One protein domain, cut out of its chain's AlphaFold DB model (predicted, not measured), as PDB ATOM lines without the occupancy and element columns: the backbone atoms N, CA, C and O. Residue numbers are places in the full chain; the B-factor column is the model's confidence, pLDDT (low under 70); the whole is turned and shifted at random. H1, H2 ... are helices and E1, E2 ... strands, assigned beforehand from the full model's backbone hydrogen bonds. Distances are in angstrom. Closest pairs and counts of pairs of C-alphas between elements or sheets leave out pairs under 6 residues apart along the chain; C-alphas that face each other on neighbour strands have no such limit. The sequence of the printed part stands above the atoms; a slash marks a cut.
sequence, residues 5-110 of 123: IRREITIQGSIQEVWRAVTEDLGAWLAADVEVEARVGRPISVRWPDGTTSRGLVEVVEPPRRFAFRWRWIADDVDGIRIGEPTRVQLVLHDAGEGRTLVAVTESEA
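This is residues 5 to 110 of the 123 residues of an uncharacterized protein of Actinobacteria bacterium (UniProt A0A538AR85). A twisted sheet of eight strands curls round one short helix, H1, as a long trough; the turns of the hairpins E5-E6 and E7-E8 mark the two ends of the long axis. The 106 printed residues hold, in order, E1, H1, E2, E3, E4, E5, E6, E7 and E8, mostly strand. The sheet is branched and its neighbour pairs are antiparallel. The whole is compact, with a radius of gyration of the C-alphas of 14.6 A, yet a rod spanning 53 by 25 by 24 A.

E1, residues 5 to 12, is an edge strand beside E8, residues 100 to 109; N 7 and O 105 are 2.9 A apart. H1, residues 15 to 23, is on the sheet; its closest C-alphas to E8 are Ile 15 and Thr 101, 5.5 A apart. Every O i to N i+4 pair in H1 is within hydrogen-bond range. E2, residues 33 to 36, E3, residues 43 to 47, E4, residues 53 to 62, E5, residues 66 to 77, and E6, residues 80 to 83, form a meander, each strand the antiparallel neighbour of the one before. Its pairs include N 35 and O 45 at 2.9 A, N 46 and O 54 at 2.9 A, N 57 and O 70 at 2.9 A, and N 75 and O 82 at 3.0 A. E4 bends by 57 degrees at residue 59. E7, residues 87 to 95, and E6 lie on one side of E5, E4 on the other; N 69 and O 89 are 3.0 A apart. E7 and E8 form a hairpin, with N 90 and O 106 2.8 A apart.

E1 begins at C-alpha 5, (184.364, 77.600, 91.746). E5 is 35.3 A long, E8 29.7 A and H1 12.0 A. E8 ends at C-alpha 109, (192.990, 75.263, 88.570).

The two C-alphas farthest apart, of Asp 79 and Glu 98, are 53.5 A apart. The printed part has no cut and no long link. No printed residue is under 70 in pLDDT.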
ATOM      1  N   ILE A   5     185.276  76.826  90.919       95.12
ATOM      2  CA  ILE A   5     184.364  77.600  91.746       95.12
ATOM      3  C   ILE A   5     183.746  78.675  90.862       95.12
ATOM      4  O   ILE A   5     184.449  79.519  90.310       95.12
ATOM      5  N   ARG A   6     182.415  78.683  90.755       96.75
ATOM      6  CA  ARG A   6     181.661  79.715  90.029       96.75
ATOM      7  C   ARG A   6     180.726  80.463  90.961       96.75
ATOM      8  O   ARG A   6     180.006  79.852  91.751       96.75
ATOM      9  N   ARG A   7     180.721  81.789  90.852       97.75
ATOM     10  CA  ARG A   7     179.826  82.683  91.590       97.75
ATOM     11  C   ARG A   7     179.317  83.779  90.669       97.75
ATOM     12  O   ARG A   7     180.054  84.273  89.825       97.75
ATOM     13  N   GLU A   8     178.072  84.175  90.875       97.88
ATOM     14  CA  GLU A   8     177.445  85.282  90.163       97.88
ATOM     15  C   GLU A   8     176.796  86.227  91.168       97.88
ATOM     16  O   GLU A   8     176.203  85.785  92.156       97.88
ATOM     17  N   ILE A   9     176.918  87.527  90.922       97.75
ATOM     18  CA  ILE A   9     176.304  88.569  91.743       97.75
ATOM     19  C   ILE A   9     175.882  89.748  90.870       97.75
ATOM     20  O   ILE A   9     176.597  90.142  89.954       97.75
ATOM     21  N   THR A  10     174.718  90.329  91.160       98.31
ATOM     22  CA  THR A  10     174.301  91.599  90.552       98.31
ATOM     23  C   THR A  10     174.660  92.747  91.483       98.31
ATOM     24  O   THR A  10     174.240  92.761  92.638       98.31
ATOM     25  N   ILE A  11     175.409  93.717  90.971       97.56
ATOM     26  CA  ILE A  11     175.862  94.906  91.693       97.56
ATOM     27  C   ILE A  11     175.081  96.123  91.189       97.56
ATOM     28  O   ILE A  11     174.837  96.255  89.989       97.56
ATOM     29  N   GLN A  12     174.685  97.008  92.108       97.81
ATOM     30  CA  GLN A  12     174.169  98.337  91.768       97.81
ATOM     31  C   GLN A  12     175.358  99.231  91.401       97.81
ATOM     32  O   GLN A  12     176.215  99.500  92.240       97.81
ATOM     33  N   GLY A  13     175.426  99.633  90.142       97.38
ATOM     34  CA  GLY A  13     176.531 100.355  89.531       97.38
ATOM     35  C   GLY A  13     176.585 100.068  88.032       97.38
ATOM     36  O   GLY A  13     176.344  98.939  87.582       97.38
ATOM     37  N   SER A  14     176.915 101.093  87.253       98.25
ATOM     38  CA  SER A  14     177.209 100.947  85.829       98.25
ATOM     39  C   SER A  14     178.387  99.998  85.611       98.25
ATOM     40  O   SER A  14     179.264  99.847  86.468       98.25
ATOM     41  N   ILE A  15     178.449  99.381  84.431       98.44
ATOM     42  CA  ILE A  15     179.529  98.445  84.104       98.44
ATOM     43  C   ILE A  15     180.911  99.110  84.186       98.44
ATOM     44  O   ILE A  15     181.887  98.451  84.516       98.44
ATOM     45  N   GLN A  16     181.007 100.422  83.952       98.38
ATOM     46  CA  GLN A  16     182.243 101.191  84.078       98.38
ATOM     47  C   GLN A  16     182.665 101.392  85.538       98.38
ATOM     48  O   GLN A  16     183.857 101.326  85.839       98.38
ATOM     49  N   GLU A  17     181.716 101.627  86.446       97.94
ATOM     50  CA  GLU A  17     181.998 101.730  87.884       97.94
ATOM     51  C   GLU A  17     182.443 100.380  88.442       97.94
ATOM     52  O   GLU A  17     183.463 100.295  89.122       97.94
ATOM     53  N   VAL A  18     181.730  99.310  88.082       98.31
ATOM     54  CA  VAL A  18     182.087  97.953  88.510       98.31
ATOM     55  C   VAL A  18     183.406  97.504  87.885       98.31
ATOM     56  O   VAL A  18     184.210  96.875  88.564       98.31
ATOM     57  N   TRP A  19     183.679  97.875  86.631       98.44
ATOM     58  CA  TRP A  19     184.972  97.631  85.994       98.44
ATOM     59  C   TRP A  19     186.118  98.250  86.796       98.44
ATOM     60  O   TRP A  19     187.046  97.540  87.170       98.44
ATOM     61  N   ARG A  20     186.013  99.539  87.138       97.81
ATOM     62  CA  ARG A  20     187.007 100.227  87.974       97.81
ATOM     63  C   ARG A  20     187.197  99.521  89.318       97.81
ATOM     64  O   ARG A  20     188.329  99.267  89.720       97.81
ATOM     65  N   ALA A  21     186.100  99.107  89.953       97.31
ATOM     66  CA  ALA A  21     186.143  98.403  91.231       97.31
ATOM     67  C   ALA A  21     186.914  97.072  91.174       97.31
ATOM     68  O   ALA A  21     187.528  96.671  92.164       97.31
ATOM     69  N   VAL A  22     186.899  96.376  90.032       96.25
ATOM     70  CA  VAL A  22     187.593  95.087  89.870       96.25
ATOM     71  C   VAL A  22     188.992  95.195  89.255       96.25
ATOM     72  O   VAL A  22     189.721  94.206  89.276       96.25
ATOM     73  N   THR A  23     189.386  96.357  88.718       96.75
ATOM     74  CA  THR A  23     190.707  96.551  88.087       96.75
ATOM     75  C   THR A  23     191.613  97.562  88.777       96.75
ATOM     76  O   THR A  23     192.830  97.444  88.665       96.75
ATOM     77  N   GLU A  24     191.041  98.558  89.451       94.56
ATOM     78  CA  GLU A  24     191.764  99.680  90.064       94.56
ATOM     79  C   GLU A  24     191.536  99.711  91.581       94.56
ATOM     80  O   GLU A  24     192.493  99.843  92.340       94.56
ATOM     81  N   ASP A  25     190.299  99.478  92.034       95.06
ATOM     82  CA  ASP A  25     189.921  99.635  93.446       95.06
ATOM     83  C   ASP A  25     189.768  98.297  94.196       95.06
ATOM     84  O   ASP A  25     188.994  98.191  95.149       95.06
ATOM     85  N   LEU A  26     190.514  97.255  93.802       93.00
ATOM     86  CA  LEU A  26     190.460  95.940  94.467       93.00
ATOM     87  C   LEU A  26     190.727  96.032  95.978       93.00
ATOM     88  O   LEU A  26     190.099  95.319  96.760       93.00
ATOM     89  N   GLY A  27     191.617  96.937  96.401       91.50
ATOM     90  CA  GLY A  27     191.937  97.158  97.814       91.50
ATOM     91  C   GLY A  27     190.761  97.668  98.661       91.50
ATOM     92  O   GLY A  27     190.791  97.583  99.887       91.50
ATOM     93  N   ALA A  28     189.695  98.174  98.033       92.19
ATOM     94  CA  ALA A  28     188.515  98.650  98.746       92.19
ATOM     95  C   ALA A  28     187.616  97.511  99.262       92.19
ATOM     96  O   ALA A  28     186.805  97.744 100.158       92.19
ATOM     97  N   TRP A  29     187.726  96.298  98.705       92.56
ATOM     98  CA  TRP A  29     186.810  95.196  99.031       92.56
ATOM     99  C   TRP A  29     187.451  93.804  99.105       92.56
ATOM    100  O   TRP A  29     186.895  92.936  99.776       92.56
ATOM    101  N   LEU A  30     188.590  93.564  98.449       91.62
ATOM    102  CA  LEU A  30     189.243  92.251  98.448       91.62
ATOM    103  C   LEU A  30     190.115  92.046  99.694       91.62
ATOM    104  O   LEU A  30     189.977  91.048 100.398       91.62
ATOM    105  N   ALA A  31     191.017  92.989  99.960       90.25
ATOM    106  CA  ALA A  31     191.883  93.026 101.136       90.25
ATOM    107  C   ALA A  31     192.446  94.442 101.308       90.25
ATOM    108  O   ALA A  31     192.493  95.204 100.350       90.25
ATOM    109  N   ALA A  32     192.921  94.788 102.506       83.62
ATOM    110  CA  ALA A  32     193.472  96.121 102.773       83.62
ATOM    111  C   ALA A  32     194.806  96.403 102.050       83.62
ATOM    112  O   ALA A  32     195.148  97.561 101.832       83.62
ATOM    113  N   ASP A  33     195.560  95.359 101.698       92.00
ATOM    114  CA  ASP A  33     196.854  95.456 101.020       92.00
ATOM    115  C   ASP A  33     196.795  94.666  99.707       92.00
ATOM    116  O   ASP A  33     196.904  93.434  99.680       92.00
ATOM    117  N   VAL A  34     196.534  95.405  98.627       95.25
ATOM    118  CA  VAL A  34     196.425  94.900  97.260       95.25
ATOM    119  C   VAL A  34     197.220  95.814  96.339       95.25
ATOM    120  O   VAL A  34     196.960  97.012  96.261       95.25
ATOM    121  N   GLU A  35     198.134  95.225  95.577       94.19
ATOM    122  CA  GLU A  35     198.797  95.878  94.455       94.19
ATOM    123  C   GLU A  35     198.338  95.202  93.164       94.19
ATOM    124  O   GLU A  35     198.470  93.987  92.991       94.19
ATOM    125  N   VAL A  36     197.784  95.991  92.247       93.56
ATOM    126  CA  VAL A  36     197.342  95.518  90.938       93.56
ATOM    127  C   VAL A  36     197.643  96.576  89.886       93.56
ATOM    128  O   VAL A  36     197.401  97.764  90.081       93.56
ATOM    129  N   GLU A  37     198.160  96.140  88.744       93.62
ATOM    130  CA  GLU A  37     198.224  96.956  87.537       93.62
ATOM    131  C   GLU A  37     197.462  96.208  86.446       93.62
ATOM    132  O   GLU A  37     197.914  95.164  85.975       93.62
ATOM    133  N   ALA A  38     196.288  96.714  86.058       94.31
ATOM    134  CA  ALA A  38     195.390  96.071  85.098       94.31
ATOM    135  C   ALA A  38     195.918  96.151  83.654       94.31
ATOM    136  O   ALA A  38     195.346  96.783  82.768       94.31
ATOM    137  N   ARG A  39     197.039  95.477  83.412       97.31
ATOM    138  CA  ARG A  39     197.701  95.340  82.120       97.31
ATOM    139  C   ARG A  39     198.280  93.934  82.018       97.31
ATOM    140  O   ARG A  39     198.909  93.442  82.947       97.31
ATOM    141  N   VAL A  40     198.094  93.291  80.868       97.38
ATOM    142  CA  VAL A  40     198.571  91.919  80.632       97.38
ATOM    143  C   VAL A  40     200.071  91.793  80.932       97.38
ATOM    144  O   VAL A  40     200.877  92.620  80.504       97.38
ATOM    145  N   GLY A  41     200.431  90.751  81.683       95.81
ATOM    146  CA  GLY A  41     201.793  90.446  82.117       95.81
ATOM    147  C   GLY A  41     202.277  91.242  83.331       95.81
ATOM    148  O   GLY A  41     203.423  91.065  83.741       95.81
ATOM    149  N   ARG A  42     201.451  92.121  83.909       97.00
ATOM    150  CA  ARG A  42     201.802  92.886  85.111       97.00
ATOM    151  C   ARG A  42     201.404  92.144  86.389       97.00
ATOM    152  O   ARG A  42     200.507  91.299  86.341       97.00
ATOM    153  N   PRO A  43     202.109  92.393  87.506       95.19
ATOM    154  CA  PRO A  43     201.875  91.663  88.738       95.19
ATOM    155  C   PRO A  43     200.526  92.007  89.371       95.19
ATOM    156  O   PRO A  43     200.025  93.125  89.262       95.19
ATOM    157  N   ILE A  44     199.988  91.018  90.077       96.19
ATOM    158  CA  ILE A  44     198.983  91.202  91.119       96.19
ATOM    159  C   ILE A  44     199.537  90.603  92.411       96.19
ATOM    160  O   ILE A  44     200.084  89.492  92.397       96.19
ATOM    161  N   SER A  45     199.409  91.323  93.520       96.31
ATOM    162  CA  SER A  45     199.728  90.796  94.842       96.31
ATOM    163  C   SER A  45     198.731  91.238  95.892       96.31
ATOM    164  O   SER A  45     198.275  92.375  95.890       96.31
ATOM    165  N   VAL A  46     198.426  90.322  96.803       97.12
ATOM    166  CA  VAL A  46     197.530  90.548  97.934       97.12
ATOM    167  C   VAL A  46     198.220  90.058  99.194       97.12
ATOM    168  O   VAL A  46     198.765  88.951  99.196       97.12
ATOM    169  N   ARG A  47     198.198  90.857 100.262       95.88
ATOM    170  CA  ARG A  47     198.568  90.405 101.606       95.88
ATOM    171  C   ARG A  47     197.308  90.219 102.438       95.88
ATOM    172  O   ARG A  47     196.508  91.137 102.605       95.88
ATOM    173  N   TRP A  48     197.148  89.011 102.958       94.44
ATOM    174  CA  TRP A  48     196.005  88.619 103.767       94.44
ATOM    175  C   TRP A  48     196.253  88.919 105.257       94.44
ATOM    176  O   TRP A  48     197.410  89.007 105.682       94.44
ATOM    177  N   PRO A  49     195.194  89.084 106.078       90.88
ATOM    178  CA  PRO A  49     195.338  89.395 107.507       90.88
ATOM    179  C   PRO A  49     196.067  88.327 108.334       90.88
ATOM    180  O   PRO A  49     196.604  88.638 109.392       90.88
ATOM    181  N   ASP A  50     196.080  87.079 107.864       90.25
ATOM    182  CA  ASP A  50     196.776  85.950 108.489       90.25
ATOM    183  C   ASP A  50     198.288  85.923 108.182       90.25
ATOM    184  O   ASP A  50     198.997  85.040 108.655       90.25
ATOM    185  N   GLY A  51     198.786  86.889 107.401       89.75
ATOM    186  CA  GLY A  51     200.180  86.976 106.970       89.75
ATOM    187  C   GLY A  51     200.479  86.249 105.656       89.75
ATOM    188  O   GLY A  51     201.539  86.482 105.072       89.75
ATOM    189  N   THR A  52     199.551  85.439 105.135       94.06
ATOM    190  CA  THR A  52     199.689  84.786 103.829       94.06
ATOM    191  C   THR A  52     199.708  85.837 102.716       94.06
ATOM    192  O   THR A  52     199.072  86.890 102.807       94.06
ATOM    193  N   THR A  53     200.405  85.563 101.613       96.50
ATOM    194  CA  THR A  53     200.370  86.427 100.423       96.50
ATOM    195  C   THR A  53     199.927  85.666  99.188       96.50
ATOM    196  O   THR A  53     200.368  84.546  98.968       96.50
ATOM    197  N   SER A  54     199.098  86.273  98.343       96.62
ATOM    198  CA  SER A  54     198.840  85.779  96.987       96.62
ATOM    199  C   SER A  54     199.645  86.594  95.987       96.62
ATOM    200  O   SER A  54     199.666  87.820  96.072       96.62
ATOM    201  N   ARG A  55     200.317  85.938  95.037       96.44
ATOM    202  CA  ARG A  55     201.090  86.609  93.978       96.44
ATOM    203  C   ARG A  55     200.832  85.990  92.619       96.44
ATOM    204  O   ARG A  55     200.663  84.775  92.508       96.44
ATOM    205  N   GLY A  56     200.832  86.825  91.587       95.56
ATOM    206  CA  GLY A  56     200.380  86.418  90.270       95.56
ATOM    207  C   GLY A  56     200.690  87.395  89.148       95.56
ATOM    208  O   GLY A  56     201.409  88.377  89.333       95.56
ATOM    209  N   LEU A  57     200.119  87.108  87.980       96.44
ATOM    210  CA  LEU A  57     200.191  87.939  86.783       96.44
ATOM    211  C   LEU A  57     198.796  88.116  86.183       96.44
ATOM    212  O   LEU A  57     198.015  87.163  86.102       96.44
ATOM    213  N   VAL A  58     198.518  89.325  85.705       97.81
ATOM    214  CA  VAL A  58     197.339  89.630  84.893       97.81
ATOM    215  C   VAL A  58     197.474  88.961  83.527       97.81
ATOM    216  O   VAL A  58     198.489  89.104  82.847       97.81
ATOM    217  N   GLU A  59     196.439  88.244  83.103       97.31
ATOM    218  CA  GLU A  59     196.420  87.498  81.841       97.31
ATOM    219  C   GLU A  59     195.500  88.118  80.792       97.31
ATOM    220  O   GLU A  59     195.798  88.051  79.603       97.31
ATOM    221  N   VAL A  60     194.375  88.702  81.216       98.12
ATOM    222  CA  VAL A  60     193.356  89.259  80.316       98.12
ATOM    223  C   VAL A  60     192.876  90.598  80.853       98.12
ATOM    224  O   VAL A  60     192.525  90.703  82.027       98.12
ATOM    225  N   VAL A  61     192.822  91.595  79.970       98.44
ATOM    226  CA  VAL A  61     192.231  92.911  80.231       98.44
ATOM    227  C   VAL A  61     191.456  93.330  78.986       98.44
ATOM    228  O   VAL A  61     192.044  93.744  77.990       98.44
ATOM    229  N   GLU A  62     190.135  93.201  79.031       98.44
ATOM    230  CA  GLU A  62     189.221  93.563  77.943       98.44
ATOM    231  C   GLU A  62     188.141  94.499  78.508       98.44
ATOM    232  O   GLU A  62     187.058  94.040  78.892       98.44
ATOM    233  N   PRO A  63     188.417  95.810  78.625       97.56
ATOM    234  CA  PRO A  63     187.482  96.739  79.242       97.56
ATOM    235  C   PRO A  63     186.161  96.867  78.460       97.56
ATOM    236  O   PRO A  63     186.180  96.879  77.227       97.56
ATOM    237  N   PRO A  64     185.010  97.044  79.137       97.50
ATOM    238  CA  PRO A  64     184.771  96.867  80.572       97.50
ATOM    239  C   PRO A  64     184.223  95.459  80.898       97.50
ATOM    240  O   PRO A  64     183.402  95.305  81.794       97.50
ATOM    241  N   ARG A  65     184.568  94.438  80.102       97.69
ATOM    242  CA  ARG A  65     183.840  93.158  80.049       97.69
ATOM    243  C   ARG A  65     184.558  92.003  80.720       97.69
ATOM    244  O   ARG A  65     183.885  91.118  81.237       97.69
ATOM    245  N   ARG A  66     185.890  91.951  80.672       98.62
ATOM    246  CA  ARG A  66     186.627  90.779  81.157       98.62
ATOM    247  C   ARG A  66     187.980  91.132  81.747       98.62
ATOM    248  O   ARG A  66     188.809  91.764  81.098       98.62
ATOM    249  N   PHE A  67     188.212  90.645  82.957       98.56
ATOM    250  CA  PHE A  67     189.485  90.745  83.657       98.56
ATOM    251  C   PHE A  67     189.864  89.361  84.177       98.56
ATOM    252  O   PHE A  67     189.018  88.648  84.714       98.56
ATOM    253  N   ALA A  68     191.109  88.939  83.976       98.25
ATOM    254  CA  ALA A  68     191.572  87.664  84.507       98.25
ATOM    255  C   ALA A  68     193.038  87.725  84.914       98.25
ATOM    256  O   ALA A  68     193.859  88.346  84.235       98.25
ATOM    257  N   PHE A  69     193.364  87.014  85.983       97.56
ATOM    258  CA  PHE A  69     194.720  86.866  86.489       97.56
ATOM    259  C   PHE A  69     194.935  85.452  87.025       97.56
ATOM    260  O   PHE A  69     194.006  84.792  87.497       97.56
ATOM    261  N   ARG A  70     196.181  84.986  86.949       96.50
ATOM    262  CA  ARG A  70     196.633  83.765  87.622       96.50
ATOM    263  C   ARG A  70     197.394  84.169  88.868       96.50
ATOM    264  O   ARG A  70     198.289  85.004  88.766       96.50
ATOM    265  N   TRP A  71     197.114  83.536  89.996       96.38
ATOM    266  CA  TRP A  71     197.851  83.736  91.241       96.38
ATOM    267  C   TRP A  71     198.043  82.426  92.004       96.38
ATOM    268  O   TRP A  71     197.499  81.390  91.633       96.38
ATOM    269  N   ARG A  72     198.847  82.465  93.062       95.75
ATOM    270  CA  ARG A  72     198.966  81.396  94.059       95.75
ATOM    271  C   ARG A  72     199.294  81.990  95.415       95.75
ATOM    272  O   ARG A  72     199.936  83.043  95.470       95.75
ATOM    273  N   TRP A  73     198.884  81.311  96.478       95.00
ATOM    274  CA  TRP A  73     199.229  81.707  97.836       95.00
ATOM    275  C   TRP A  73     200.641  81.239  98.215       95.00
ATOM    276  O   TRP A  73     201.159  80.248  97.693       95.00
ATOM    277  N   ILE A  74     201.268  81.993  99.108       95.25
ATOM    278  CA  ILE A  74     202.602  81.797  99.662       95.25
ATOM    279  C   ILE A  74     202.488  82.093 101.155       95.25
ATOM    280  O   ILE A  74     202.090  83.202 101.527       95.25
ATOM    281  N   ALA A  75     202.824  81.112 101.985       93.88
ATOM    282  CA  ALA A  75     202.806  81.232 103.437       93.88
ATOM    283  C   ALA A  75     204.150  80.794 104.022       93.88
ATOM    284  O   ALA A  75     204.763  79.841 103.530       93.88
ATOM    285  N   ASP A  76     204.577  81.477 105.079       89.56
ATOM    286  CA  ASP A  76     205.678  81.013 105.918       89.56
ATOM    287  C   ASP A  76     205.171  79.891 106.836       89.56
ATOM    288  O   ASP A  76     204.070  79.968 107.383       89.56
ATOM    289  N   ASP A  77     205.970  78.844 106.993       83.00
ATOM    290  CA  ASP A  77     205.692  77.685 107.838       83.00
ATOM    291  C   ASP A  77     206.955  77.298 108.630       83.00
ATOM    292  O   ASP A  77     208.060  77.768 108.343       83.00
ATOM    293  N   VAL A  78     206.806  76.433 109.637       81.44
ATOM    294  CA  VAL A  78     207.892  75.998 110.536       81.44
ATOM    295  C   VAL A  78     209.073  75.404 109.759       81.44
ATOM    296  O   VAL A  78     210.227  75.626 110.125       81.44
ATOM    297  N   ASP A  79     208.785  74.712 108.655       84.19
ATOM    298  CA  ASP A  79     209.771  74.024 107.816       84.19
ATOM    299  C   ASP A  79     210.194  74.832 106.569       84.19
ATOM    300  O   ASP A  79     210.905  74.316 105.703       84.19
ATOM    301  N   GLY A  80     209.774  76.099 106.448       86.81
ATOM    302  CA  GLY A  80     210.121  76.986 105.332       86.81
ATOM    303  C   GLY A  80     208.904  77.579 104.621       86.81
ATOM    304  O   GLY A  80     207.854  77.779 105.216       86.81
ATOM    305  N   ILE A  81     209.038  77.894 103.331       90.69
ATOM    306  CA  ILE A  81     207.966  78.535 102.554       90.69
ATOM    307  C   ILE A  81     207.071  77.469 101.920       90.69
ATOM    308  O   ILE A  81     207.538  76.651 101.122       90.69
ATOM    309  N   ARG A  82     205.767  77.529 102.195       92.62
ATOM    310  CA  ARG A  82     204.748  76.761 101.473       92.62
ATOM    311  C   ARG A  82     204.169  77.587 100.333       92.62
ATOM    312  O   ARG A  82     203.808  78.749 100.506       92.62
ATOM    313  N   ILE A  83     204.050  76.959  99.167       93.00
ATOM    314  CA  ILE A  83     203.478  77.566  97.965       93.00
ATOM    315  C   ILE A  83     202.290  76.716  97.528       93.00
ATOM    316  O   ILE A  83     202.425  75.507  97.347       93.00
ATOM    317  N   GLY A  84     201.137  77.358  97.368       92.06
ATOM    318  CA  GLY A  84     199.937  76.720  96.852       92.06
ATOM    319  C   GLY A  84     199.999  76.437  95.357       92.06
ATOM    320  O   GLY A  84     200.736  77.090  94.608       92.06
ATOM    321  N   GLU A  85     199.155  75.508  94.915       92.94
ATOM    322  CA  GLU A  85     198.880  75.341  93.491       92.94
ATOM    323  C   GLU A  85     198.273  76.629  92.914       92.94
ATOM    324  O   GLU A  85     197.470  77.295  93.580       92.94
ATOM    325  N   PRO A  86     198.664  77.026  91.694       94.38
ATOM    326  CA  PRO A  86     198.122  78.214  91.069       94.38
ATOM    327  C   PRO A  86     196.667  78.028  90.655       94.38
ATOM    328  O   PRO A  86     196.290  77.028  90.040       94.38
ATOM    329  N   THR A  87     195.879  79.068  90.895       95.88
ATOM    330  CA  THR A  87     194.523  79.206  90.374       95.88
ATOM    331  C   THR A  87     194.440  80.394  89.428       95.88
ATOM    332  O   THR A  87     195.263  81.317  89.439       95.88
ATOM    333  N   ARG A  88     193.441  80.355  88.554       96.94
ATOM    334  CA  ARG A  88     193.097  81.428  87.631       96.94
ATOM    335  C   ARG A  88     191.728  81.959  87.998       96.94
ATOM    336  O   ARG A  88     190.750  81.217  87.924       96.94
ATOM    337  N   VAL A  89     191.682  83.247  88.314       97.81
ATOM    338  CA  VAL A  89     190.455  84.000  88.564       97.81
ATOM    339  C   VAL A  89     190.071  84.732  87.285       97.81
ATOM    340  O   VAL A  89     190.888  85.424  86.675       97.81
ATOM    341  N   GLN A  90     188.820  84.578  86.868       98.44
ATOM    342  CA  GLN A  90     188.227  85.289  85.746       98.44
ATOM    343  C   GLN A  90     186.956  85.993  86.198       98.44
ATOM    344  O   GLN A  90     186.045  85.351  86.711       98.44
ATOM    345  N   LEU A  91     186.884  87.290  85.923       98.44
ATOM    346  CA  LEU A  91     185.706  88.118  86.104       98.44
ATOM    347  C   LEU A  91     185.140  88.475  84.729       98.44
ATOM    348  O   LEU A  91     185.870  88.964  83.862       98.44
ATOM    349  N   VAL A  92     183.850  88.221  84.534       98.62
ATOM    350  CA  VAL A  92     183.089  88.628  83.350       98.62
ATOM    351  C   VAL A  92     181.951  89.532  83.796       98.62
ATOM    352  O   VAL A  92     181.184  89.180  84.689       98.62
ATOM    353  N   LEU A  93     181.873  90.714  83.194       98.69
ATOM    354  CA  LEU A  93     180.903  91.746  83.521       98.69
ATOM    355  C   LEU A  93     179.896  91.879  82.381       98.69
ATOM    356  O   LEU A  93     180.265  91.992  81.207       98.69
ATOM    357  N   HIS A  94     178.620  91.918  82.744       98.56
ATOM    358  CA  HIS A  94     177.513  92.155  81.830       98.56
ATOM    359  C   HIS A  94     176.664  93.313  82.345       98.56
ATOM    360  O   HIS A  94     176.271  93.328  83.509       98.56
ATOM    361  N   ASP A  95     176.356  94.265  81.467       97.81
ATOM    362  CA  ASP A  95     175.359  95.291  81.761       97.81
ATOM    363  C   ASP A  95     173.990  94.611  81.907       97.81
ATOM    364  O   ASP A  95     173.530  93.918  80.994       97.81
ATOM    365  N   ALA A  96     173.378  94.762  83.079       97.50
ATOM    366  CA  ALA A  96     172.088  94.177  83.428       97.50
ATOM    367  C   ALA A  96     170.936  95.197  83.325       97.50
ATOM    368  O   ALA A  96     169.810  94.893  83.731       97.50
ATOM    369  N   GLY A  97     171.210  96.387  82.779       96.62
ATOM    370  CA  GLY A  97     170.270  97.492  82.653       96.62
ATOM    371  C   GLY A  97     170.046  98.238  83.967       96.62
ATOM    372  O   GLY A  97     170.408  97.774  85.044       96.62
ATOM    373  N   GLU A  98     169.430  99.421  83.873       95.62
ATOM    374  CA  GLU A  98     169.015 100.228  85.037       95.62
ATOM    375  C   GLU A  98     170.163 100.552  86.011       95.62
ATOM    376  O   GLU A  98     169.961 100.636  87.219       95.62
ATOM    377  N   GLY A  99     171.384 100.710  85.488       96.69
ATOM    378  CA  GLY A  99     172.565 100.957  86.314       96.69
ATOM    379  C   GLY A  99     172.959  99.753  87.170       96.69
ATOM    380  O   GLY A  99     173.479  99.940  88.262       96.69
ATOM    381  N   ARG A 100     172.692  98.527  86.710       98.38
ATOM    382  CA  ARG A 100     173.097  97.281  87.365       98.38
ATOM    383  C   ARG A 100     174.093  96.525  86.498       98.38
ATOM    384  O   ARG A 100     173.975  96.508  85.276       98.38
ATOM    385  N   THR A 101     175.021  95.825  87.136       98.69
ATOM    386  CA  THR A 101     176.013  94.986  86.453       98.69
ATOM    387  C   THR A 101     176.008  93.591  87.056       98.69
ATOM    388  O   THR A 101     176.154  93.432  88.266       98.69
ATOM    389  N   LEU A 102     175.854  92.571  86.218       98.62
ATOM    390  CA  LEU A 102     176.089  91.184  86.603       98.62
ATOM    391  C   LEU A 102     177.590  90.903  86.529       98.62
ATOM    392  O   LEU A 102     178.212  91.111  85.487       98.62
ATOM    393  N   VAL A 103     178.155  90.404  87.623       98.56
ATOM    394  CA  VAL A 103     179.547  89.967  87.717       98.56
ATOM    395  C   VAL A 103     179.564  88.459  87.903       98.56
ATOM    396  O   VAL A 103     179.096  87.947  88.920       98.56
ATOM    397  N   ALA A 104     180.119  87.754  86.925       98.44
ATOM    398  CA  ALA A 104     180.403  86.331  87.007       98.44
ATOM    399  C   ALA A 104     181.887  86.133  87.331       98.44
ATOM    400  O   ALA A 104     182.757  86.578  86.580       98.44
ATOM    401  N   VAL A 105     182.174  85.456  88.439       98.25
ATOM    402  CA  VAL A 105     183.525  85.094  88.873       98.25
ATOM    403  C   VAL A 105     183.698  83.589  88.732       98.25
ATOM    404  O   VAL A 105     182.877  82.807  89.209       98.25
ATOM    405  N   THR A 106     184.771  83.177  88.068       98.12
ATOM    406  CA  THR A 106     185.198  81.778  87.989       98.12
ATOM    407  C   THR A 106     186.625  81.667  88.492       98.12
ATOM    408  O   THR A 106     187.509  82.342  87.966       98.12
ATOM    409  N   GLU A 107     186.850  80.807  89.477       96.75
ATOM    410  CA  GLU A 107     188.180  80.393  89.906       96.75
ATOM    411  C   GLU A 107     188.396  78.929  89.528       96.75
ATOM    412  O   GLU A 107     187.577  78.067  89.830       96.75
ATOM    413  N   SER A 108     189.488  78.662  88.823       95.81
ATOM    414  CA  SER A 108     189.812  77.341  88.278       95.81
ATOM    415  C   SER A 108     191.273  77.005  88.533       95.81
ATOM    416  O   SER A 108     192.103  77.908  88.666       95.81
ATOM    417  N   GLU A 109     191.601  75.717  88.576       94.00
ATOM    418  CA  GLU A 109     192.990  75.263  88.570       94.00
ATOM    419  C   GLU A 109     193.735  75.848  87.362       94.00
ATOM    420  O   GLU A 109     193.219  75.892  86.242       94.00
ATOM    421  N   ALA A 110     194.966  76.304  87.580       90.38
ATOM    422  CA  ALA A 110     195.785  76.916  86.541       90.38
ATOM    423  C   ALA A 110     197.188  76.304  86.500       90.38
ATOM    424  O   ALA A 110     198.166  77.059  86.602       90.38
TER     425      ALA A 110